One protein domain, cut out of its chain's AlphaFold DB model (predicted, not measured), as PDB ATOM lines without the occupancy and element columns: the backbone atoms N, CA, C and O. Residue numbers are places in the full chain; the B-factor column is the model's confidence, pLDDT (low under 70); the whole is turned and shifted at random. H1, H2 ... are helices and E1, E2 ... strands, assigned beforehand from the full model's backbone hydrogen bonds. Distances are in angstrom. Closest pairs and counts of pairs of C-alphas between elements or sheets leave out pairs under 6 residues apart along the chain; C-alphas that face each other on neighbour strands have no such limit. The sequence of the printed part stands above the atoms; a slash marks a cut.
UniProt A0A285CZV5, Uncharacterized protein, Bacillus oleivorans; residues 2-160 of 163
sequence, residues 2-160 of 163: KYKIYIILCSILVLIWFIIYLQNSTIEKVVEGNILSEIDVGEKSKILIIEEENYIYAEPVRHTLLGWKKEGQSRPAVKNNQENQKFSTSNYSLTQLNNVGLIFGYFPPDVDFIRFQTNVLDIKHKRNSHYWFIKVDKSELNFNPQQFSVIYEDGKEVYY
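What this domain is: This is residues 2 to 160 of the 163 residues of an uncharacterized protein of Bacillus oleivorans (UniProt A0A285CZV5). Two antiparallel sheets, E1 E2 E3 E4 and E5 E6 E9, are face to face as a sandwich; a third antiparallel sheet, E8 E7 E10 E11, follows next to E9 at one end, and the long helix H1 leads away from the other end. Residues 2 to 16 of H1 stick out as a free arm, while short H2 sits beside the first sheet and short H3 over the second. The printed part has 159 residues, with three named helices and eleven named strands in the order H1 H2 E1 E2 E3 E4 E5 E6 E7 E8 E9 H3 E10 E11, a mixed class of helices and strands. It is loose, with a radius of gyration of the C-alphas of 20.5 A and spans of 79 by 34 by 21 A.

How they stand to each other: E1, residues 34 to 42, E2, 45 to 52, E3, 55 to 64, and E4, 67 to 70, form a strongly twisted sheet and a meander, each strand the antiparallel neighbour of the one before. N 39 and O 47 are 2.8 A apart between E1 and E2, N 48 and O 59 2.9 A between E2 and E3, and N 64 and O 67 2.8 A between E3 and E4. This sheet and the sheet of E5, residues 92 to 97, E6, 100 to 106, and E9, 131 to 137, make the sandwich, two sheets face to face, their facing parts 9.8 A centre to centre. The closest C-alphas of E3 and E5 are those of Pro 60 and Leu 97, 6.2 A apart. N 95 and O 102 are 2.9 A apart between E5 and E6, and N 134 and O 103 2.8 A between E6 and E9. H3, residues 138 to 141, is on this sheet over E6 at a height of 7.5 A; the C-alphas of Gly 101 and Lys 138, their closest, are 4.2 A apart. The third sheet runs E8, residues 122 to 126, E7, 111 to 117, E10, 148 to 152, and E11, 157 to 159. Its N and O pairs within hydrogen-bond range include N 116 and O 123, N 115 and O 149, and N 150 and O 158, each 2.8 A. The closest C-alphas of E8 and E9 are those of His 125 and Trp 132, 7.4 A apart. H2, residues 27 to 30, stands at the first sheet's level. H1, residues 2 to 23, only grazes that sheet with residues 17 to 23; the closest C-alphas of H1 and E4 are those of Tyr 21 and Gly 67, 5.0 A apart. Every O i to N i+4 pair of H1 is within hydrogen-bond range; H2 and H3 are too short for such a pair.

Where its parts are: E3 is 28.7 A long, E2 22.3 A and E1 22.2 A; E1 bends by 54 degrees at residue 37. E9 is 20.4 A long and E6 20.2 A. H1 begins at C-alpha 2 (-6.802, -142.946, 64.630) and is 32.4 A long; E11 ends at C-alpha 159 (23.388, -80.268, 81.487).

The domain as a whole: The C-alphas of Lys 2 and Asp 154, the two farthest apart, are 80.0 A apart. Without residues 2 to 16 the body spans 57 by 35 by 21 A. The printed part has no cut. The link E4 to E5, residues 71 to 91, is long, and its residues 77 to 78 pair antiparallel with residues 55 to 56 of E3. The model's mean pLDDT is 92.6 over the printed part; residues 81 to 84 are under 70.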
ATOM      1  N   LYS A   2      -7.536-143.840  63.706       76.38
ATOM      2  CA  LYS A   2      -6.802-142.946  64.630       76.38
ATOM      3  C   LYS A   2      -5.747-142.056  63.941       76.38
ATOM      4  O   LYS A   2      -5.744-140.853  64.146       76.38
ATOM      5  N   TYR A   3      -4.939-142.615  63.034       83.00
ATOM      6  CA  TYR A   3      -3.927-141.866  62.267       83.00
ATOM      7  C   TYR A   3      -4.502-140.740  61.387       83.00
ATOM      8  O   TYR A   3      -3.873-139.698  61.250       83.00
ATOM      9  N   LYS A   4      -5.717-140.898  60.836       88.44
ATOM     10  CA  LYS A   4      -6.361-139.855  60.016       88.44
ATOM     11  C   LYS A   4      -6.740-138.636  60.859       88.44
ATOM     12  O   LYS A   4      -6.577-137.512  60.402       88.44
ATOM     13  N   ILE A   5      -7.191-138.863  62.095       92.75
ATOM     14  CA  ILE A   5      -7.535-137.793  63.040       92.75
ATOM     15  C   ILE A   5      -6.281-136.993  63.414       92.75
ATOM     16  O   ILE A   5      -6.315-135.768  63.376       92.75
ATOM     17  N   TYR A   6      -5.157-137.664  63.692       93.88
ATOM     18  CA  TYR A   6      -3.893-136.979  63.993       93.88
ATOM     19  C   TYR A   6      -3.378-136.132  62.824       93.88
ATOM     20  O   TYR A   6      -2.918-135.015  63.050       93.88
ATOM     21  N   ILE A   7      -3.495-136.625  61.585       94.12
ATOM     22  CA  ILE A   7      -3.105-135.864  60.388       94.12
ATOM     23  C   ILE A   7      -3.965-134.605  60.246       94.12
ATOM     24  O   ILE A   7      -3.418-133.524  60.066       94.12
ATOM     25  N   ILE A   8      -5.291-134.722  60.381       95.44
ATOM     26  CA  ILE A   8      -6.203-133.570  60.288       95.44
ATOM     27  C   ILE A   8      -5.867-132.526  61.360       95.44
ATOM     28  O   ILE A   8      -5.752-131.345  61.044       95.44
ATOM     29  N   LEU A   9      -5.650-132.957  62.606       95.19
ATOM     30  CA  LEU A   9      -5.271-132.058  63.698       95.19
ATOM     31  C   LEU A   9      -3.931-131.358  63.432       95.19
ATOM     32  O   LEU A   9      -3.840-130.146  63.612       95.19
ATOM     33  N   CYS A  10      -2.912-132.081  62.954       95.88
ATOM     34  CA  CYS A  10      -1.627-131.479  62.588       95.88
ATOM     35  C   CYS A  10      -1.775-130.454  61.460       95.88
ATOM     36  O   CYS A  10      -1.228-129.360  61.566       95.88
ATOM     37  N   SER A  11      -2.539-130.763  60.410       95.81
ATOM     38  CA  SER A  11      -2.772-129.827  59.304       95.81
ATOM     39  C   SER A  11      -3.461-128.546  59.772       95.81
ATOM     40  O   SER A  11      -3.074-127.460  59.350       95.81
ATOM     41  N   ILE A  12      -4.441-128.654  60.676       96.69
ATOM     42  CA  ILE A  12      -5.112-127.488  61.265       96.69
ATOM     43  C   ILE A  12      -4.119-126.649  62.077       96.69
ATOM     44  O   ILE A  12      -4.096-125.430  61.930       96.69
ATOM     45  N   LEU A  13      -3.262-127.277  62.888       96.31
ATOM     46  CA  LEU A  13      -2.239-126.564  63.660       96.31
ATOM     47  C   LEU A  13      -1.239-125.831  62.759       96.31
ATOM     48  O   LEU A  13      -0.933-124.670  63.020       96.31
ATOM     49  N   VAL A  14      -0.767-126.472  61.686       96.19
ATOM     50  CA  VAL A  14       0.136-125.845  60.707       96.19
ATOM     51  C   VAL A  14      -0.549-124.676  60.005       96.19
ATOM     52  O   VAL A  14       0.066-123.627  59.836       96.19
ATOM     53  N   LEU A  15      -1.824-124.823  59.636       97.31
ATOM     54  CA  LEU A  15      -2.591-123.757  58.998       97.31
ATOM     55  C   LEU A  15      -2.754-122.550  59.933       97.31
ATOM     56  O   LEU A  15      -2.485-121.425  59.525       97.31
ATOM     57  N   ILE A  16      -3.134-122.778  61.194       96.50
ATOM     58  CA  ILE A  16      -3.249-121.718  62.205       96.50
ATOM     59  C   ILE A  16      -1.898-121.028  62.408       96.50
ATOM     60  O   ILE A  16      -1.820-119.802  62.369       96.50
ATOM     61  N   TRP A  17      -0.827-121.807  62.575       96.81
ATOM     62  CA  TRP A  17       0.529-121.282  62.722       96.81
ATOM     63  C   TRP A  17       0.938-120.415  61.526       96.81
ATOM     64  O   TRP A  17       1.435-119.308  61.714       96.81
ATOM     65  N   PHE A  18       0.671-120.880  60.303       96.25
ATOM     66  CA  PHE A  18       1.011-120.164  59.076       96.25
ATOM     67  C   PHE A  18       0.229-118.855  58.935       96.25
ATOM     68  O   PHE A  18       0.809-117.836  58.565       96.25
ATOM     69  N   ILE A  19      -1.061-118.847  59.283       96.56
ATOM     70  CA  ILE A  19      -1.881-117.626  59.280       96.56
ATOM     71  C   ILE A  19      -1.314-116.597  60.266       96.56
ATOM     72  O   ILE A  19      -1.115-115.443  59.887       96.56
ATOM     73  N   ILE A  20      -1.000-117.015  61.498       95.94
ATOM     74  CA  ILE A  20      -0.404-116.134  62.515       95.94
ATOM     75  C   ILE A  20       0.946-115.596  62.028       95.94
ATOM     76  O   ILE A  20       1.209-114.399  62.129       95.94
ATOM     77  N   TYR A  21       1.788-116.459  61.456       96.56
ATOM     78  CA  TYR A  21       3.076-116.051  60.903       96.56
ATOM     79  C   TYR A  21       2.917-115.008  59.791       96.56
ATOM     80  O   TYR A  21       3.607-113.991  59.796       96.56
ATOM     81  N   LEU A  22       1.985-115.205  58.854       95.56
ATOM     82  CA  LEU A  22       1.755-114.257  57.763       95.56
ATOM     83  C   LEU A  22       1.288-112.886  58.258       95.56
ATOM     84  O   LEU A  22       1.701-111.867  57.687       95.56
ATOM     85  N   GLN A  23       0.474-112.849  59.312       95.06
ATOM     86  CA  GLN A  23       0.023-111.605  59.936       95.06
ATOM     87  C   GLN A  23       1.163-110.845  60.616       95.06
ATOM     88  O   GLN A  23       1.147-109.626  60.600       95.06
ATOM     89  N   ASN A  24       2.193-111.536  61.099       96.44
ATOM     90  CA  ASN A  24       3.320-110.920  61.808       96.44
ATOM     91  C   ASN A  24       4.643-110.997  61.024       96.44
ATOM     92  O   ASN A  24       5.729-110.870  61.586       96.44
ATOM     93  N   SER A  25       4.576-111.274  59.721       95.38
ATOM     94  CA  SER A  25       5.757-111.595  58.901       95.38
ATOM     95  C   SER A  25       6.716-110.421  58.704       95.38
ATOM     96  O   SER A  25       7.904-110.641  58.475       95.38
ATOM     97  N   THR A  26       6.228-109.185  58.813       95.88
ATOM     98  CA  THR A  26       7.031-107.966  58.661       95.88
ATOM     99  C   THR A  26       6.787-107.017  59.828       95.88
ATOM    100  O   THR A  26       5.803-107.155  60.557       95.88
ATOM    101  N   ILE A  27       7.708-106.077  60.027       95.12
ATOM    102  CA  ILE A  27       7.671-105.139  61.152       95.12
ATOM    103  C   ILE A  27       6.473-104.190  61.020       95.12
ATOM    104  O   ILE A  27       5.756-103.956  61.987       95.12
ATOM    105  N   GLU A  28       6.187-103.739  59.804       94.56
ATOM    106  CA  GLU A  28       5.100-102.817  59.462       94.56
ATOM    107  C   GLU A  28       3.709-103.418  59.701       94.56
ATOM    108  O   GLU A  28       2.725-102.693  59.764       94.56
ATOM    109  N   LYS A  29       3.601-104.748  59.819       94.44
ATOM    110  CA  LYS A  29       2.338-105.411  60.173       94.44
ATOM    111  C   LYS A  29       2.099-105.494  61.674       94.44
ATOM    112  O   LYS A  29       0.967-105.708  62.093       94.44
ATOM    113  N   VAL A  30       3.161-105.399  62.473       95.12
ATOM    114  CA  VAL A  30       3.076-105.531  63.932       95.12
ATOM    115  C   VAL A  30       3.187-104.197  64.642       95.12
ATOM    116  O   VAL A  30       2.833-104.133  65.811       95.12
ATOM    117  N   VAL A  31       3.681-103.160  63.969       94.31
ATOM    118  CA  VAL A  31       3.922-101.820  64.501       94.31
ATOM    119  C   VAL A  31       3.092-100.814  63.714       94.31
ATOM    120  O   VAL A  31       2.983-100.911  62.496       94.31
ATOM    121  N   GLU A  32       2.515 -99.853  64.426       91.25
ATOM    122  CA  GLU A  32       1.742 -98.753  63.851       91.25
ATOM    123  C   GLU A  32       2.574 -97.466  63.916       91.25
ATOM    124  O   GLU A  32       3.474 -97.357  64.747       91.25
ATOM    125  N   GLY A  33       2.275 -96.498  63.048       91.62
ATOM    126  CA  GLY A  33       2.975 -95.211  62.994       91.62
ATOM    127  C   GLY A  33       4.086 -95.141  61.943       91.62
ATOM    128  O   GLY A  33       4.303 -96.068  61.160       91.62
ATOM    129  N   ASN A  34       4.769 -93.997  61.891       95.62
ATOM    130  CA  ASN A  34       5.830 -93.746  60.921       95.62
ATOM    131  C   ASN A  34       7.183 -94.202  61.485       95.62
ATOM    132  O   ASN A  34       7.716 -93.576  62.399       95.62
ATOM    133  N   ILE A  35       7.748 -95.287  60.952       97.00
ATOM    134  CA  ILE A  35       9.060 -95.785  61.384       97.00
ATOM    135  C   ILE A  35      10.145 -94.839  60.854       97.00
ATOM    136  O   ILE A  35      10.418 -94.796  59.657       97.00
ATOM    137  N   LEU A  36      10.788 -94.096  61.756       96.06
ATOM    138  CA  LEU A  36      11.890 -93.188  61.428       96.06
ATOM    139  C   LEU A  36      13.234 -93.906  61.313       96.06
ATOM    140  O   LEU A  36      14.093 -93.489  60.534       96.06
ATOM    141  N   SER A  37      13.450 -94.931  62.141       96.62
ATOM    142  CA  SER A  37      14.717 -95.660  62.211       96.62
ATOM    143  C   SER A  37      14.531 -97.068  62.765       96.62
ATOM    144  O   SER A  37      13.763 -97.282  63.705       96.62
ATOM    145  N   GLU A  38      15.296 -98.011  62.220       96.94
ATOM    146  CA  GLU A  38      15.426 -99.373  62.725       96.94
ATOM    147  C   GLU A  38      16.839 -99.582  63.273       96.94
ATOM    148  O   GLU A  38      17.822 -99.521  62.534       96.94
ATOM    149  N   ILE A  39      16.955 -99.838  64.574       96.44
ATOM    150  CA  ILE A  39      18.239-100.061  65.239       96.44
ATOM    151  C   ILE A  39      18.404-101.547  65.541       96.44
ATOM    152  O   ILE A  39      17.696-102.102  66.386       96.44
ATOM    153  N   ASP A  40      19.391-102.183  64.912       95.38
ATOM    154  CA  ASP A  40      19.734-103.576  65.188       95.38
ATOM    155  C   ASP A  40      20.368-103.741  66.582       95.38
ATOM    156  O   ASP A  40      21.355-103.088  66.956       95.38
ATOM    157  N   VAL A  41      19.793-104.656  67.364       92.62
ATOM    158  CA  VAL A  41      20.232-105.020  68.725       92.62
ATOM    159  C   VAL A  41      20.735-106.467  68.788       92.62
ATOM    160  O   VAL A  41      21.427-106.855  69.728       92.62
ATOM    161  N   GLY A  42      20.431-107.264  67.768       90.25
ATOM    162  CA  GLY A  42      20.926-108.619  67.556       90.25
ATOM    163  C   GLY A  42      20.265-109.231  66.322       90.25
ATOM    164  O   GLY A  42      19.403-108.606  65.711       90.25
ATOM    165  N   GLU A  43      20.603-110.476  65.985       89.81
ATOM    166  CA  GLU A  43      20.140-111.131  64.744       89.81
ATOM    167  C   GLU A  43      18.612-111.186  64.574       89.81
ATOM    168  O   GLU A  43      18.103-111.268  63.460       89.81
ATOM    169  N   LYS A  44      17.865-111.178  65.684       95.19
ATOM    170  CA  LYS A  44      16.396-111.284  65.700       95.19
ATOM    171  C   LYS A  44      15.742-110.198  66.543       95.19
ATOM    172  O   LYS A  44      14.616-110.383  66.997       95.19
ATOM    173  N   SER A  45      16.441-109.101  66.812       96.94
ATOM    174  CA  SER A  45      15.979-108.071  67.740       96.94
ATOM    175  C   SER A  45      16.320-106.685  67.228       96.94
ATOM    176  O   SER A  45      17.479-106.403  66.927       96.94
ATOM    177  N   LYS A  46      15.311-105.818  67.198       97.56
ATOM    178  CA  LYS A  46      15.438-104.427  66.772       97.56
ATOM    179  C   LYS A  46      14.753-103.504  67.768       97.56
ATOM    180  O   LYS A  46      13.837-103.917  68.476       97.56
ATOM    181  N   ILE A  47      15.196-102.257  67.813       97.94
ATOM    182  CA  ILE A  47      14.454-101.158  68.426       97.94
ATOM    183  C   ILE A  47      14.046-100.224  67.296       97.94
ATOM    184  O   ILE A  47      14.894 -99.800  66.514       97.94
ATOM    185  N   LEU A  48      12.761 -99.924  67.207       97.94
ATOM    186  CA  LEU A  48      12.205 -99.020  66.206       97.94
ATOM    187  C   LEU A  48      12.003 -97.658  66.845       97.94
ATOM    188  O   LEU A  48      11.446 -97.612  67.936       97.94
ATOM    189  N   ILE A  49      12.418 -96.579  66.188       97.75
ATOM    190  CA  ILE A  49      11.982 -95.224  66.548       97.75
ATOM    191  C   ILE A  49      10.788 -94.897  65.667       97.75
ATOM    192  O   ILE A  49      10.904 -94.909  64.442       97.75
ATOM    193  N   ILE A  50       9.655 -94.623  66.298       97.56
ATOM    194  CA  ILE A  50       8.380 -94.372  65.638       97.56
ATOM    195  C   ILE A  50       7.960 -92.946  65.945       97.56
ATOM    196  O   ILE A  50       8.064 -92.500  67.090       97.56
ATOM    197  N   GLU A  51       7.491 -92.249  64.920       96.00
ATOM    198  CA  GLU A  51       6.918 -90.917  65.025       96.00
ATOM    199  C   GLU A  51       5.397 -90.945  64.888       96.00
ATOM    200  O   GLU A  51       4.833 -91.559  63.976       96.00
ATOM    201  N   GLU A  52       4.763 -90.207  65.791       93.81
ATOM    202  CA  GLU A  52       3.386 -89.742  65.710       93.81
ATOM    203  C   GLU A  52       3.374 -88.205  65.768       93.81
ATOM    204  O   GLU A  52       4.395 -87.578  66.039       93.81
ATOM    205  N   GLU A  53       2.225 -87.571  65.508       89.94
ATOM    206  CA  GLU A  53       2.123 -86.127  65.219       89.94
ATOM    207  C   GLU A  53       2.952 -85.203  66.135       89.94
ATOM    208  O   GLU A  53       3.551 -84.236  65.659       89.94
ATOM    209  N   ASN A  54       2.991 -85.489  67.441       90.50
ATOM    210  CA  ASN A  54       3.613 -84.625  68.451       90.50
ATOM    211  C   ASN A  54       4.657 -85.328  69.331       90.50
ATOM    212  O   ASN A  54       5.137 -84.736  70.304       90.50
ATOM    213  N   TYR A  55       4.989 -86.587  69.056       94.50
ATOM    214  CA  TYR A  55       5.946 -87.327  69.867       94.50
ATOM    215  C   TYR A  55       6.602 -88.470  69.092       94.50
ATOM    216  O   TYR A  55       6.023 -89.033  68.167       94.50
ATOM    217  N   ILE A  56       7.791 -88.860  69.544       96.75
ATOM    218  CA  ILE A  56       8.437 -90.103  69.142       96.75
ATOM    219  C   ILE A  56       8.496 -91.053  70.323       96.75
ATOM    220  O   ILE A  56       8.616 -90.645  71.479       96.75
ATOM    221  N   TYR A  57       8.457 -92.341  70.043       97.44
ATOM    222  CA  TYR A  57       8.698 -93.388  71.023       97.44
ATOM    223  C   TYR A  57       9.506 -94.500  70.381       97.44
ATOM    224  O   TYR A  57       9.701 -94.545  69.167       97.44
ATOM    225  N   ALA A  58      10.005 -95.393  71.222       97.88
ATOM    226  CA  ALA A  58      10.763 -96.536  70.789       97.88
ATOM    227  C   ALA A  58      10.015 -97.835  71.102       97.88
ATOM    228  O   ALA A  58       9.605 -98.065  72.245       97.88
ATOM    229  N   GLU A  59       9.885 -98.706  70.105       97.69
ATOM    230  CA  GLU A  59       9.320-100.051  70.256       97.69
ATOM    231  C   GLU A  59      10.392-101.121  70.036       97.69
ATOM    232  O   GLU A  59      10.849-101.351  68.914       97.69
ATOM    233  N   PRO A  60      10.808-101.812  71.109       97.56
ATOM    234  CA  PRO A  60      11.576-103.037  70.997       97.56
ATOM    235  C   PRO A  60      10.744-104.157  70.355       97.56
ATOM    236  O   PRO A  60       9.664-104.505  70.843       97.56
ATOM    237  N   VAL A  61      11.277-104.774  69.304       97.62
ATOM    238  CA  VAL A  61      10.661-105.904  68.602       97.62
ATOM    239  C   VAL A  61      11.612-107.093  68.504       97.62
ATOM    240  O   VAL A  61      12.837-106.951  68.422       97.62
ATOM    241  N   ARG A  62      11.041-108.298  68.488       97.19
ATOM    242  CA  ARG A  62      11.780-109.554  68.348       97.19
ATOM    243  C   ARG A  62      11.131-110.475  67.326       97.19
ATOM    244  O   ARG A  62       9.918-110.658  67.331       97.19
ATOM    245  N   HIS A  63      11.948-111.098  66.486       97.12
ATOM    246  CA  HIS A  63      11.507-112.097  65.523       97.12
ATOM    247  C   HIS A  63      11.476-113.494  66.155       97.12
ATOM    248  O   HIS A  63      12.464-113.978  66.717       97.12
ATOM    249  N   THR A  64      10.337-114.168  66.033       95.94
ATOM    250  CA  THR A  64      10.054-115.499  66.580       95.94
ATOM    251  C   THR A  64       9.611-116.457  65.470       95.94
ATOM    252  O   THR A  64       9.551-116.089  64.299       95.94
ATOM    253  N   LEU A  65       9.267-117.699  65.822       95.12
ATOM    254  CA  LEU A  65       8.656-118.638  64.870       95.12
ATOM    255  C   LEU A  65       7.267-118.183  64.393       95.12
ATOM    256  O   LEU A  65       6.798-118.668  63.375       95.12
ATOM    257  N   LEU A  66       6.610-117.276  65.119       95.31
ATOM    258  CA  LEU A  66       5.313-116.706  64.753       95.31
ATOM    259  C   LEU A  66       5.443-115.351  64.043       95.31
ATOM    260  O   LEU A  66       4.436-114.677  63.883       95.31
ATOM    261  N   GLY A  67       6.655-114.957  63.636       96.56
ATOM    262  CA  GLY A  67       6.951-113.646  63.053       96.56
ATOM    263  C   GLY A  67       7.478-112.644  64.083       96.56
ATOM    264  O   GLY A  67       7.934-113.026  65.170       96.56
ATOM    265  N   TRP A  68       7.453-111.363  63.727       97.75
ATOM    266  CA  TRP A  68       7.816-110.253  64.603       97.75
ATOM    267  C   TRP A  68       6.807-110.079  65.738       97.75
ATOM    268  O   TRP A  68       5.629-110.397  65.618       97.75
ATOM    269  N   LYS A  69       7.279-109.584  66.878       96.62
ATOM    270  CA  LYS A  69       6.447-109.315  68.046       96.62
ATOM    271  C   LYS A  69       6.996-108.115  68.809       96.62
ATOM    272  O   LYS A  69       8.209-108.029  68.999       96.62
ATOM    273  N   LYS A  70       6.104-107.242  69.288       96.12
ATOM    274  CA  LYS A  70       6.440-106.179  70.246       96.12
ATOM    275  C   LYS A  70       6.813-106.774  71.607       96.12
ATOM    276  O   LYS A  70       6.101-107.628  72.137       96.12
ATOM    277  N   GLU A  71       7.912-106.308  72.185       95.25
ATOM    278  CA  GLU A  71       8.341-106.663  73.547       95.25
ATOM    279  C   GLU A  71       7.967-105.576  74.565       95.25
ATOM    280  O   GLU A  71       7.931-105.834  75.766       95.25
ATOM    281  N   GLY A  72       7.658-104.368  74.095       93.00
ATOM    282  CA  GLY A  72       7.214-103.257  74.923       93.00
ATOM    283  C   GLY A  72       7.165-101.954  74.136       93.00
ATOM    284  O   GLY A  72       7.365-101.940  72.923       93.00
ATOM    285  N   GLN A  73       6.930-100.867  74.858       94.81
ATOM    286  CA  GLN A  73       6.926 -99.506  74.338       94.81
ATOM    287  C   GLN A  73       7.617 -98.606  75.363       94.81
ATOM    288  O   GLN A  73       7.417 -98.762  76.573       94.81
ATOM    289  N   SER A  74       8.469 -97.696  74.903       96.25
ATOM    290  CA  SER A  74       9.075 -96.692  75.771       96.25
ATOM    291  C   SER A  74       8.063 -95.620  76.175       96.25
ATOM    292  O   SER A  74       6.986 -95.491  75.597       96.25
ATOM    293  N   ARG A  75       8.462 -94.749  77.106       95.19
ATOM    294  CA  ARG A  75       7.776 -93.461  77.266       95.19
ATOM    295  C   ARG A  75       7.976 -92.598  76.011       95.19
ATOM    296  O   ARG A  75       9.027 -92.739  75.373       95.19
ATOM    297  N   PRO A  76       7.024 -91.719  75.669       95.69
ATOM    298  CA  PRO A  76       7.183 -90.801  74.552       95.69
ATOM    299  C   PRO A  76       8.197 -89.698  74.881       95.69
ATOM    300  O   PRO A  76       8.247 -89.214  76.012       95.69
ATOM    301  N   ALA A  77       8.973 -89.294  73.880       95.25
ATOM    302  CA  ALA A  77       9.700 -88.035  73.848       95.25
ATOM    303  C   ALA A  77       8.860 -87.027  73.054       95.25
ATOM    304  O   ALA A  77       8.524 -87.259  71.894       95.25
ATOM    305  N   VAL A  78       8.483 -85.928  73.695       93.62
ATOM    306  CA  VAL A  78       7.532 -84.947  73.170       93.62
ATOM    307  C   VAL A  78       8.261 -83.908  72.325       93.62
ATOM    308  O   VAL A  78       9.323 -83.399  72.699       93.62
ATOM    309  N   LYS A  79       7.672 -83.577  71.179       89.88
ATOM    310  CA  LYS A  79       8.145 -82.512  70.301       89.88
ATOM    311  C   LYS A  79       7.912 -81.147  70.958       89.88
ATOM    312  O   LYS A  79       6.828 -80.879  71.472       89.88
ATOM    313  N   ASN A  80       8.911 -80.263  70.920       81.75
ATOM    314  CA  ASN A  80       8.680 -78.857  71.258       81.75
ATOM    315  C   ASN A  80       7.908 -78.202  70.114       81.75
ATOM    316  O   ASN A  80       8.439 -78.016  69.022       81.75
ATOM    317  N   ASN A  81       6.650 -77.854  70.378       68.69
ATOM    318  CA  ASN A  81       5.763 -77.226  69.398       68.69
ATOM    319  C   ASN A  81       5.844 -75.690  69.411       68.69
ATOM    320  O   ASN A  81       5.224 -75.043  68.573       68.69
ATOM    321  N   GLN A  82       6.574 -75.101  70.361       67.00
ATOM    322  CA  GLN A  82       6.746 -73.654  70.470       67.00
ATOM    323  C   GLN A  82       8.154 -73.246  70.028       67.00
ATOM    324  O   GLN A  82       9.146 -73.787  70.521       67.00
ATOM    325  N   GLU A  83       8.231 -72.254  69.137       60.38
ATOM    326  CA  GLU A  83       9.476 -71.543  68.840       60.38
ATOM    327  C   GLU A  83      10.046 -70.965  70.150       60.38
ATOM    328  O   GLU A  83       9.315 -70.346  70.929       60.38
ATOM    329  N   ASN A  84      11.340 -71.179  70.406       60.97
ATOM    330  CA  ASN A  84      12.082 -70.772  71.614       60.97
ATOM    331  C   ASN A  84      11.866 -71.607  72.894       60.97
ATOM    332  O   ASN A  84      12.309 -71.198  73.974       60.97
ATOM    333  N   GLN A  85      11.211 -72.775  72.839       70.31
ATOM    334  CA  GLN A  85      11.238 -73.675  73.997       70.31
ATOM    335  C   GLN A  85      12.611 -74.340  74.139       70.31
ATOM    336  O   GLN A  85      13.074 -75.069  73.257       70.31
ATOM    337  N   LYS A  86      13.228 -74.128  75.307       82.69
ATOM    338  CA  LYS A  86      14.452 -74.815  75.725       82.69
ATOM    339  C   LYS A  86      14.259 -76.332  75.751       82.69
ATOM    340  O   LYS A  86      13.151 -76.834  75.947       82.69
ATOM    341  N   PHE A  87      15.368 -77.054  75.614       87.38
ATOM    342  CA  PHE A  87      15.392 -78.496  75.828       87.38
ATOM    343  C   PHE A  87      14.971 -78.827  77.265       87.38
ATOM    344  O   PHE A  87      15.450 -78.212  78.217       87.38
ATOM    345  N   SER A  88      14.089 -79.808  77.420       88.25
ATOM    346  CA  SER A  88      13.530 -80.239  78.697       88.25
ATOM    347  C   SER A  88      13.518 -81.763  78.815       88.25
ATOM    348  O   SER A  88      13.790 -82.498  77.865       88.25
ATOM    349  N   THR A  89      13.188 -82.262  80.005       88.06
ATOM    350  CA  THR A  89      13.183 -83.703  80.280       88.06
ATOM    351  C   THR A  89      12.101 -84.476  79.532       88.06
ATOM    352  O   THR A  89      12.228 -85.686  79.388       88.06
ATOM    353  N   SER A  90      11.069 -83.803  79.015       90.00
ATOM    354  CA  SER A  90      10.062 -84.431  78.155       90.00
ATOM    355  C   SER A  90      10.536 -84.604  76.712       90.00
ATOM    356  O   SER A  90       9.940 -85.395  75.989       90.00
ATOM    357  N   ASN A  91      11.592 -83.908  76.273       92.19
ATOM    358  CA  ASN A  91      12.069 -83.960  74.885       92.19
ATOM    359  C   ASN A  91      12.940 -85.183  74.579       92.19
ATOM    360  O   ASN A  91      13.336 -85.376  73.428       92.19
ATOM    361  N   TYR A  92      13.237 -86.008  75.583       94.38
ATOM    362  CA  TYR A  92      13.978 -87.248  75.413       94.38
ATOM    363  C   TYR A  92      13.341 -88.384  76.206       94.38
ATOM    364  O   TYR A  92      12.571 -88.180  77.142       94.38
ATOM    365  N   SER A  93      13.679 -89.603  75.818       95.62
ATOM    366  CA  SER A  93      13.256 -90.816  76.487       95.62
ATOM    367  C   SER A  93      14.321 -91.894  76.323       95.62
ATOM    368  O   SER A  93      15.312 -91.742  75.602       95.62
ATOM    369  N   LEU A  94      14.132 -92.976  77.067       96.38
ATOM    370  CA  LEU A  94      15.056 -94.090  77.164       96.38
ATOM    371  C   LEU A  94      14.300 -95.382  76.876       96.38
ATOM    372  O   LEU A  94      13.158 -95.565  77.304       96.38
ATOM    373  N   THR A  95      14.956 -96.310  76.195       97.00
ATOM    374  CA  THR A  95      14.491 -97.692  76.086       97.00
ATOM    375  C   THR A  95      15.665 -98.653  76.134       97.00
ATOM    376  O   THR A  95      16.825 -98.256  76.031       97.00
ATOM    377  N   GLN A  96      15.369 -99.935  76.296       95.25
ATOM    378  CA  GLN A  96      16.381-100.977  76.297       95.25
ATOM    379  C   GLN A  96      15.831-102.269  75.711       95.25
ATOM    380  O   GLN A  96      14.663-102.610  75.901       95.25
ATOM    381  N   LEU A  97      16.711-103.021  75.063       95.69
ATOM    382  CA  LEU A  97      16.455-104.388  74.639       95.69
ATOM    383  C   LEU A  97      17.748-105.185  74.798       95.69
ATOM    384  O   LEU A  97      18.809-104.762  74.343       95.69
ATOM    385  N   ASN A  98      17.673-106.346  75.448       92.62
ATOM    386  CA  ASN A  98      18.850-107.144  75.805       92.62
ATOM    387  C   ASN A  98      19.883-106.298  76.591       92.62
ATOM    388  O   ASN A  98      19.524-105.697  77.606       92.62
ATOM    389  N   ASN A  99      21.134-106.243  76.119       93.44
ATOM    390  CA  ASN A  99      22.224-105.457  76.715       93.44
ATOM    391  C   ASN A  99      22.396-104.072  76.067       93.44
ATOM    392  O   ASN A  99      23.339-103.358  76.386       93.44
ATOM    393  N   VAL A 100      21.504-103.681  75.155       95.06
ATOM    394  CA  VAL A 100      21.569-102.380  74.486       95.06
ATOM    395  C   VAL A 100      20.579-101.422  75.131       95.06
ATOM    396  O   VAL A 100      19.385-101.718  75.226       95.06
ATOM    397  N   GLY A 101      21.082-100.259  75.527       95.06
ATOM    398  CA  GLY A 101      20.292 -99.082  75.841       95.06
ATOM    399  C   GLY A 101      20.208 -98.134  74.647       95.06
ATOM    400  O   GLY A 101      21.134 -98.031  73.839       95.06
ATOM    401  N   LEU A 102      19.086 -97.433  74.537       96.44
ATOM    402  CA  LEU A 102      18.876 -96.381  73.553       96.44
ATOM    403  C   LEU A 102      18.372 -95.128  74.264       96.44
ATOM    404  O   LEU A 102      17.327 -95.154  74.915       96.44
ATOM    405  N   ILE A 103      19.117 -94.041  74.107       95.69
ATOM    406  CA  ILE A 103      18.716 -92.689  74.493       95.69
ATOM    407  C   ILE A 103      18.254 -92.003  73.217       95.69
ATOM    408  O   ILE A 103      18.983 -92.037  72.231       95.69
ATOM    409  N   PHE A 104      17.066 -91.415  73.191       96.94
ATOM    410  CA  PHE A 104      16.540 -90.791  71.978       96.94
ATOM    411  C   PHE A 104      15.650 -89.598  72.308       96.94
ATOM    412  O   PHE A 104      15.150 -89.478  73.426       96.94
ATOM    413  N   GLY A 105      15.444 -88.711  71.341       96.19
ATOM    414  CA  GLY A 105      14.631 -87.519  71.549       96.19
ATOM    415  C   GLY A 105      14.500 -86.642  70.313       96.19
ATOM    416  O   GLY A 105      15.019 -86.963  69.243       96.19
ATOM    417  N   TYR A 106      13.811 -85.518  70.483       93.50
ATOM    418  CA  TYR A 106      13.744 -84.461  69.477       93.50
ATOM    419  C   TYR A 106      14.881 -83.459  69.655       93.50
ATOM    420  O   TYR A 106      15.371 -83.233  70.763       93.50
ATOM    421  N   PHE A 107      15.263 -82.822  68.554       90.81
ATOM    422  CA  PHE A 107      16.028 -81.586  68.565       90.81
ATOM    423  C   PHE A 107      15.074 -80.385  68.631       90.81
ATOM    424  O   PHE A 107      14.275 -80.197  67.711       90.81
ATOM    425  N   PRO A 108      15.153 -79.542  69.673       85.56
ATOM    426  CA  PRO A 108      14.568 -78.209  69.632       85.56
ATOM    427  C   PRO A 108      15.239 -77.327  68.559       85.56
ATOM    428  O   PRO A 108      16.400 -77.576  68.209       85.56
ATOM    429  N   PRO A 109      14.558 -76.270  68.071       85.00
ATOM    430  CA  PRO A 109      15.066 -75.398  67.006       85.00
ATOM    431  C   PRO A 109      16.414 -74.726  67.287       85.00
ATOM    432  O   PRO A 109      17.153 -74.467  66.349       85.00
ATOM    433  N   ASP A 110      16.764 -74.498  68.554       89.38
ATOM    434  CA  ASP A 110      17.980 -73.751  68.920       89.38
ATOM    435  C   ASP A 110      19.143 -74.666  69.349       89.38
ATOM    436  O   ASP A 110      20.199 -74.196  69.775       89.38
ATOM    437  N   VAL A 111      18.950 -75.988  69.288       91.19
ATOM    438  CA  VAL A 111      19.948 -76.986  69.695       91.19
ATOM    439  C   VAL A 111      20.770 -77.442  68.492       91.19
ATOM    440  O   VAL A 111      20.207 -77.947  67.521       91.19
ATOM    441  N   ASP A 112      22.098 -77.344  68.595       94.25
ATOM    442  CA  ASP A 112      23.045 -77.794  67.562       94.25
ATOM    443  C   ASP A 112      23.611 -79.191  67.868       94.25
ATOM    444  O   ASP A 112      23.744 -80.028  66.972       94.25
ATOM    445  N   PHE A 113      23.887 -79.502  69.140       96.19
ATOM    446  CA  PHE A 113      24.393 -80.820  69.534       96.19
ATOM    447  C   PHE A 113      23.707 -81.398  70.766       96.19
ATOM    448  O   PHE A 113      23.345 -80.697  71.708       96.19
ATOM    449  N   ILE A 114      23.645 -82.725  70.787       95.56
ATOM    450  CA  ILE A 114      23.378 -83.526  71.978       95.56
ATOM    451  C   ILE A 114      24.661 -84.253  72.348       95.56
ATOM    452  O   ILE A 114      25.292 -84.870  71.487       95.56
ATOM    453  N   ARG A 115      25.056 -84.205  73.617       95.25
ATOM    454  CA  ARG A 115      26.250 -84.886  74.103       95.25
ATOM    455  C   ARG A 115      25.906 -85.856  75.217       95.25
ATOM    456  O   ARG A 115      25.206 -85.516  76.166       95.25
ATOM    457  N   PHE A 116      26.455 -87.056  75.105       95.19
ATOM    458  CA  PHE A 116      26.414 -88.071  76.137       95.19
ATOM    459  C   PHE A 116      27.838 -88.512  76.471       95.19
ATOM    460  O   PHE A 116      28.522 -89.094  75.628       95.19
ATOM    461  N   GLN A 117      28.289 -88.201  77.682       94.12
ATOM    462  CA  GLN A 117      29.654 -88.423  78.137       94.12
ATOM    463  C   GLN A 117      29.669 -89.241  79.427       94.12
ATOM    464  O   GLN A 117      29.293 -88.758  80.489       94.12
ATOM    465  N   THR A 118      30.189 -90.458  79.362       88.88
ATOM    466  CA  THR A 118      30.453 -91.318  80.515       88.88
ATOM    467  C   THR A 118      31.960 -91.463  80.737       88.88
ATOM    468  O   THR A 118      32.769 -90.817  80.072       88.88
ATOM    469  N   ASN A 119      32.373 -92.299  81.693       85.31
ATOM    470  CA  ASN A 119      33.800 -92.542  81.941       85.31
ATOM    471  C   ASN A 119      34.484 -93.288  80.783       85.31
ATOM    472  O   ASN A 119      35.709 -93.281  80.690       85.31
ATOM    473  N   VAL A 120      33.701 -93.957  79.935       85.88
ATOM    474  CA  VAL A 120      34.193 -94.823  78.853       85.88
ATOM    475  C   VAL A 120      33.799 -94.330  77.463       85.88
ATOM    476  O   VAL A 120      34.302 -94.851  76.470       85.88
ATOM    477  N   LEU A 121      32.908 -93.341  77.373       88.56
ATOM    478  CA  LEU A 121      32.293 -92.914  76.124       88.56
ATOM    479  C   LEU A 121      32.100 -91.397  76.104       88.56
ATOM    480  O   LEU A 121      31.669 -90.825  77.093       88.56
ATOM    481  N   ASP A 122      32.356 -90.749  74.972       93.25
ATOM    482  CA  ASP A 122      31.960 -89.357  74.722       93.25
ATOM    483  C   ASP A 122      31.378 -89.273  73.312       93.25
ATOM    484  O   ASP A 122      32.103 -89.328  72.316       93.25
ATOM    485  N   ILE A 123      30.051 -89.216  73.227       94.00
ATOM    486  CA  ILE A 123      29.320 -89.097  71.970       94.00
ATOM    487  C   ILE A 123      28.759 -87.689  71.875       94.00
ATOM    488  O   ILE A 123      27.983 -87.265  72.726       94.00
ATOM    489  N   LYS A 124      29.084 -87.001  70.780       93.88
ATOM    490  CA  LYS A 124      28.426 -85.763  70.354       93.88
ATOM    491  C   LYS A 124      27.646 -86.028  69.074       93.88
ATOM    492  O   LYS A 124      28.230 -86.393  68.056       93.88
ATOM    493  N   HIS A 125      26.336 -85.840  69.123       94.25
ATOM    494  CA  HIS A 125      25.435 -85.983  67.991       94.25
ATOM    495  C   HIS A 125      25.046 -84.596  67.477       94.25
ATOM    496  O   HIS A 125      24.376 -83.843  68.181       94.25
ATOM    497  N   LYS A 126      25.485 -84.256  66.262       95.06
ATOM    498  CA  LYS A 126      25.125 -82.996  65.599       95.06
ATOM    499  C   LYS A 126      23.702 -83.060  65.052       95.06
ATOM    500  O   LYS A 126      23.289 -84.111  64.554       95.06
ATOM    501  N   ARG A 127      22.974 -81.944  65.078       92.69
ATOM    502  CA  ARG A 127      21.651 -81.829  64.466       92.69
ATOM    503  C   ARG A 127      21.731 -81.965  62.944       92.69
ATOM    504  O   ARG A 127      22.017 -81.007  62.232       92.69
ATOM    505  N   ASN A 128      21.400 -83.159  62.459       92.38
ATOM    506  CA  ASN A 128      21.234 -83.464  61.032       92.38
ATOM    507  C   ASN A 128      19.787 -83.865  60.674       92.38
ATOM    508  O   ASN A 128      19.465 -84.049  59.505       92.38
ATOM    509  N   SER A 129      18.930 -84.032  61.682       90.88
ATOM    510  CA  SER A 129      17.518 -84.410  61.586       90.88
ATOM    511  C   SER A 129      16.743 -83.719  62.715       90.88
ATOM    512  O   SER A 129      17.349 -83.124  63.605       90.88
ATOM    513  N   HIS A 130      15.411 -83.793  62.700       90.94
ATOM    514  CA  HIS A 130      14.567 -83.291  63.790       90.94
ATOM    515  C   HIS A 130      14.582 -84.207  65.029       90.94
ATOM    516  O   HIS A 130      14.149 -83.791  66.100       90.94
ATOM    517  N   TYR A 131      15.088 -85.437  64.903       94.62
ATOM    518  CA  TYR A 131      15.248 -86.401  65.994       94.62
ATOM    519  C   TYR A 131      16.699 -86.875  66.107       94.62
ATOM    520  O   TYR A 131      17.499 -86.708  65.183       94.62
ATOM    521  N   TRP A 132      17.031 -87.496  67.234       95.62
ATOM    522  CA  TRP A 132      18.329 -88.118  67.477       95.62
ATOM    523  C   TRP A 132      18.193 -89.386  68.307       95.62
ATOM    524  O   TRP A 132      17.199 -89.604  69.003       95.62
ATOM    525  N   PHE A 133      19.237 -90.209  68.258       95.88
ATOM    526  CA  PHE A 133      19.409 -91.326  69.170       95.88
ATOM    527  C   PHE A 133      20.886 -91.638  69.410       95.88
ATOM    528  O   PHE A 133      21.749 -91.377  68.570       95.88
ATOM    529  N   ILE A 134      21.167 -92.222  70.569       95.00
ATOM    530  CA  ILE A 134      22.480 -92.678  71.002       95.00
ATOM    531  C   ILE A 134      22.317 -94.100  71.530       95.00
ATOM    532  O   ILE A 134      21.558 -94.354  72.468       95.00
ATOM    533  N   LYS A 135      23.035 -95.033  70.904       94.12
ATOM    534  CA  LYS A 135      23.118 -96.426  71.339       94.12
ATOM    535  C   LYS A 135      24.217 -96.551  72.390       94.12
ATOM    536  O   LYS A 135      25.350 -96.145  72.142       94.12
ATOM    537  N   VAL A 136      23.882 -97.132  73.534       94.06
ATOM    538  CA  VAL A 136      24.791 -97.329  74.670       94.06
ATOM    539  C   VAL A 136      24.649 -98.744  75.224       94.06
ATOM    540  O   VAL A 136      23.719 -99.471  74.862       94.06
ATOM    541  N   ASP A 137      25.562 -99.155  76.102       93.31
ATOM    542  CA  ASP A 137      25.300-100.326  76.938       93.31
ATOM    543  C   ASP A 137      24.138-100.016  77.889       93.31
ATOM    544  O   ASP A 137      23.968 -98.885  78.351       93.31
ATOM    545  N   LYS A 138      23.317-101.021  78.184       92.88
ATOM    546  CA  LYS A 138      22.217-100.902  79.139       92.88
ATOM    547  C   LYS A 138      22.676-100.385  80.513       92.88
ATOM    548  O   LYS A 138      21.892 -99.699  81.169       92.88
ATOM    549  N   SER A 139      23.907-100.673  80.947       91.81
ATOM    550  CA  SER A 139      24.467-100.138  82.198       91.81
ATOM    551  C   SER A 139      24.511 -98.611  82.236       91.81
ATOM    552  O   SER A 139      24.364 -98.027  83.307       91.81
ATOM    553  N   GLU A 140      24.647 -97.963  81.077       91.31
ATOM    554  CA  GLU A 140      24.820 -96.515  80.960       91.31
ATOM    555  C   GLU A 140      23.489 -95.743  80.982       91.31
ATOM    556  O   GLU A 140      23.494 -94.518  81.009       91.31
ATOM    557  N   LEU A 141      22.330 -96.416  80.990       90.12
ATOM    558  CA  LEU A 141      21.029 -95.729  81.037       90.12
ATOM    559  C   LEU A 141      20.733 -95.072  82.393       90.12
ATOM    560  O   LEU A 141      19.915 -94.157  82.461       90.12
ATOM    561  N   ASN A 142      21.409 -95.505  83.458       87.00
ATOM    562  CA  ASN A 142      21.343 -94.886  84.782       87.00
ATOM    563  C   ASN A 142      22.460 -93.844  84.945       87.00
ATOM    564  O   ASN A 142      23.259 -93.911  85.879       87.00
ATOM    565  N   PHE A 143      22.547 -92.917  83.996       84.88
ATOM    566  CA  PHE A 143      23.611 -91.923  83.956       84.88
ATOM    567  C   PHE A 143      23.428 -90.809  84.994       84.88
ATOM    568  O   PHE A 143      22.316 -90.430  85.371       84.88
ATOM    569  N   ASN A 144      24.551 -90.248  85.435       87.12
ATOM    570  CA  ASN A 144      24.594 -89.058  86.270       87.12
ATOM    571  C   ASN A 144      24.208 -87.815  85.458       87.12
ATOM    572  O   ASN A 144      24.549 -87.722  84.282       87.12
ATOM    573  N   PRO A 145      23.610 -86.790  86.083       81.62
ATOM    574  CA  PRO A 145      23.161 -85.594  85.371       81.62
ATOM    575  C   PRO A 145      24.214 -84.886  84.504       81.62
ATOM    576  O   PRO A 145      23.922 -84.416  83.409       81.62
ATOM    577  N   GLN A 146      25.468 -84.891  84.953       84.81
ATOM    578  CA  GLN A 146      26.603 -84.282  84.250       84.81
ATOM    579  C   GLN A 146      27.012 -85.036  82.973       84.81
ATOM    580  O   GLN A 146      27.798 -84.523  82.186       84.81
ATOM    581  N   GLN A 147      26.505 -86.253  82.776       92.12
ATOM    582  CA  GLN A 147      26.844 -87.118  81.648       92.12
ATOM    583  C   GLN A 147      25.960 -86.865  80.426       92.12
ATOM    584  O   GLN A 147      26.212 -87.438  79.372       92.12
ATOM    585  N   PHE A 148      24.933 -86.022  80.544       94.38
ATOM    586  CA  PHE A 148      24.038 -85.701  79.442       94.38
ATOM    587  C   PHE A 148      23.848 -84.191  79.334       94.38
ATOM    588  O   PHE A 148      23.405 -83.540  80.283       94.38
ATOM    589  N   SER A 149      24.198 -83.635  78.176       94.75
ATOM    590  CA  SER A 149      24.120 -82.204  77.911       94.75
ATOM    591  C   SER A 149      23.633 -81.894  76.500       94.75
ATOM    592  O   SER A 149      23.647 -82.721  75.587       94.75
ATOM    593  N   VAL A 150      23.170 -80.662  76.348       94.81
ATOM    594  CA  VAL A 150      22.656 -80.078  75.116       94.81
ATOM    595  C   VAL A 150      23.485 -78.831  74.833       94.81
ATOM    596  O   VAL A 150      23.684 -78.017  75.735       94.81
ATOM    597  N   ILE A 151      23.967 -78.676  73.604       94.88
ATOM    598  CA  ILE A 151      24.743 -77.513  73.164       94.88
ATOM    599  C   ILE A 151      23.895 -76.735  72.159       94.88
ATOM    600  O   ILE A 151      23.493 -77.278  71.127       94.88
ATOM    601  N   TYR A 152      23.604 -75.482  72.486       94.19
ATOM    602  CA  TYR A 152      22.820 -74.568  71.660       94.19
ATOM    603  C   TYR A 152      23.681 -73.933  70.558       94.19
ATOM    604  O   TYR A 152      24.911 -73.965  70.620       94.19
ATOM    605  N   GLU A 153      23.038 -73.346  69.547       92.69
ATOM    606  CA  GLU A 153      23.719 -72.681  68.421       92.69
ATOM    607  C   GLU A 153      24.613 -71.502  68.856       92.69
ATOM    608  O   GLU A 153      25.602 -71.192  68.193       92.69
ATOM    609  N   ASP A 154      24.317 -70.875  70.000       92.75
ATOM    610  CA  ASP A 154      25.142 -69.823  70.615       92.75
ATOM    611  C   ASP A 154      26.386 -70.365  71.355       92.75
ATOM    612  O   ASP A 154      27.166 -69.598  71.923       92.75
ATOM    613  N   GLY A 155      26.584 -71.688  71.356       93.19
ATOM    614  CA  GLY A 155      27.675 -72.381  72.039       93.19
ATOM    615  C   GLY A 155      27.422 -72.649  73.523       93.19
ATOM    616  O   GLY A 155      28.275 -73.249  74.183       93.19
ATOM    617  N   LYS A 156      26.274 -72.241  74.076       94.00
ATOM    618  CA  LYS A 156      25.915 -72.524  75.465       94.00
ATOM    619  C   LYS A 156      25.658 -74.016  75.648       94.00
ATOM    620  O   LYS A 156      24.838 -74.604  74.951       94.00
ATOM    621  N   GLU A 157      26.301 -74.621  76.643       94.31
ATOM    622  CA  GLU A 157      26.057 -76.011  77.037       94.31
ATOM    623  C   GLU A 157      25.209 -76.063  78.316       94.31
ATOM    624  O   GLU A 157      25.511 -75.397  79.309       94.31
ATOM    625  N   VAL A 158      24.129 -76.847  78.293       92.44
ATOM    626  CA  VAL A 158      23.221 -77.056  79.430       92.44
ATOM    627  C   VAL A 158      23.135 -78.544  79.737       92.44
ATOM    628  O   VAL A 158      22.855 -79.356  78.859       92.44
ATOM    629  N   TYR A 159      23.366 -78.892  80.997       92.31
ATOM    630  CA  TYR A 159      23.388 -80.268  81.487       92.31
ATOM    631  C   TYR A 159      22.026 -80.668  82.067       92.31
ATOM    632  O   TYR A 159      21.261 -79.816  82.526       92.31
ATOM    633  N   TYR A 160      21.733 -81.966  82.075       86.94
ATOM    634  CA  TYR A 160      20.603 -82.512  82.823       86.94
ATOM    635  C   TYR A 160      20.785 -82.262  84.343       86.94
ATOM    636  O   TYR A 160      21.926 -82.206  84.810       86.94
TER     637      TYR A 160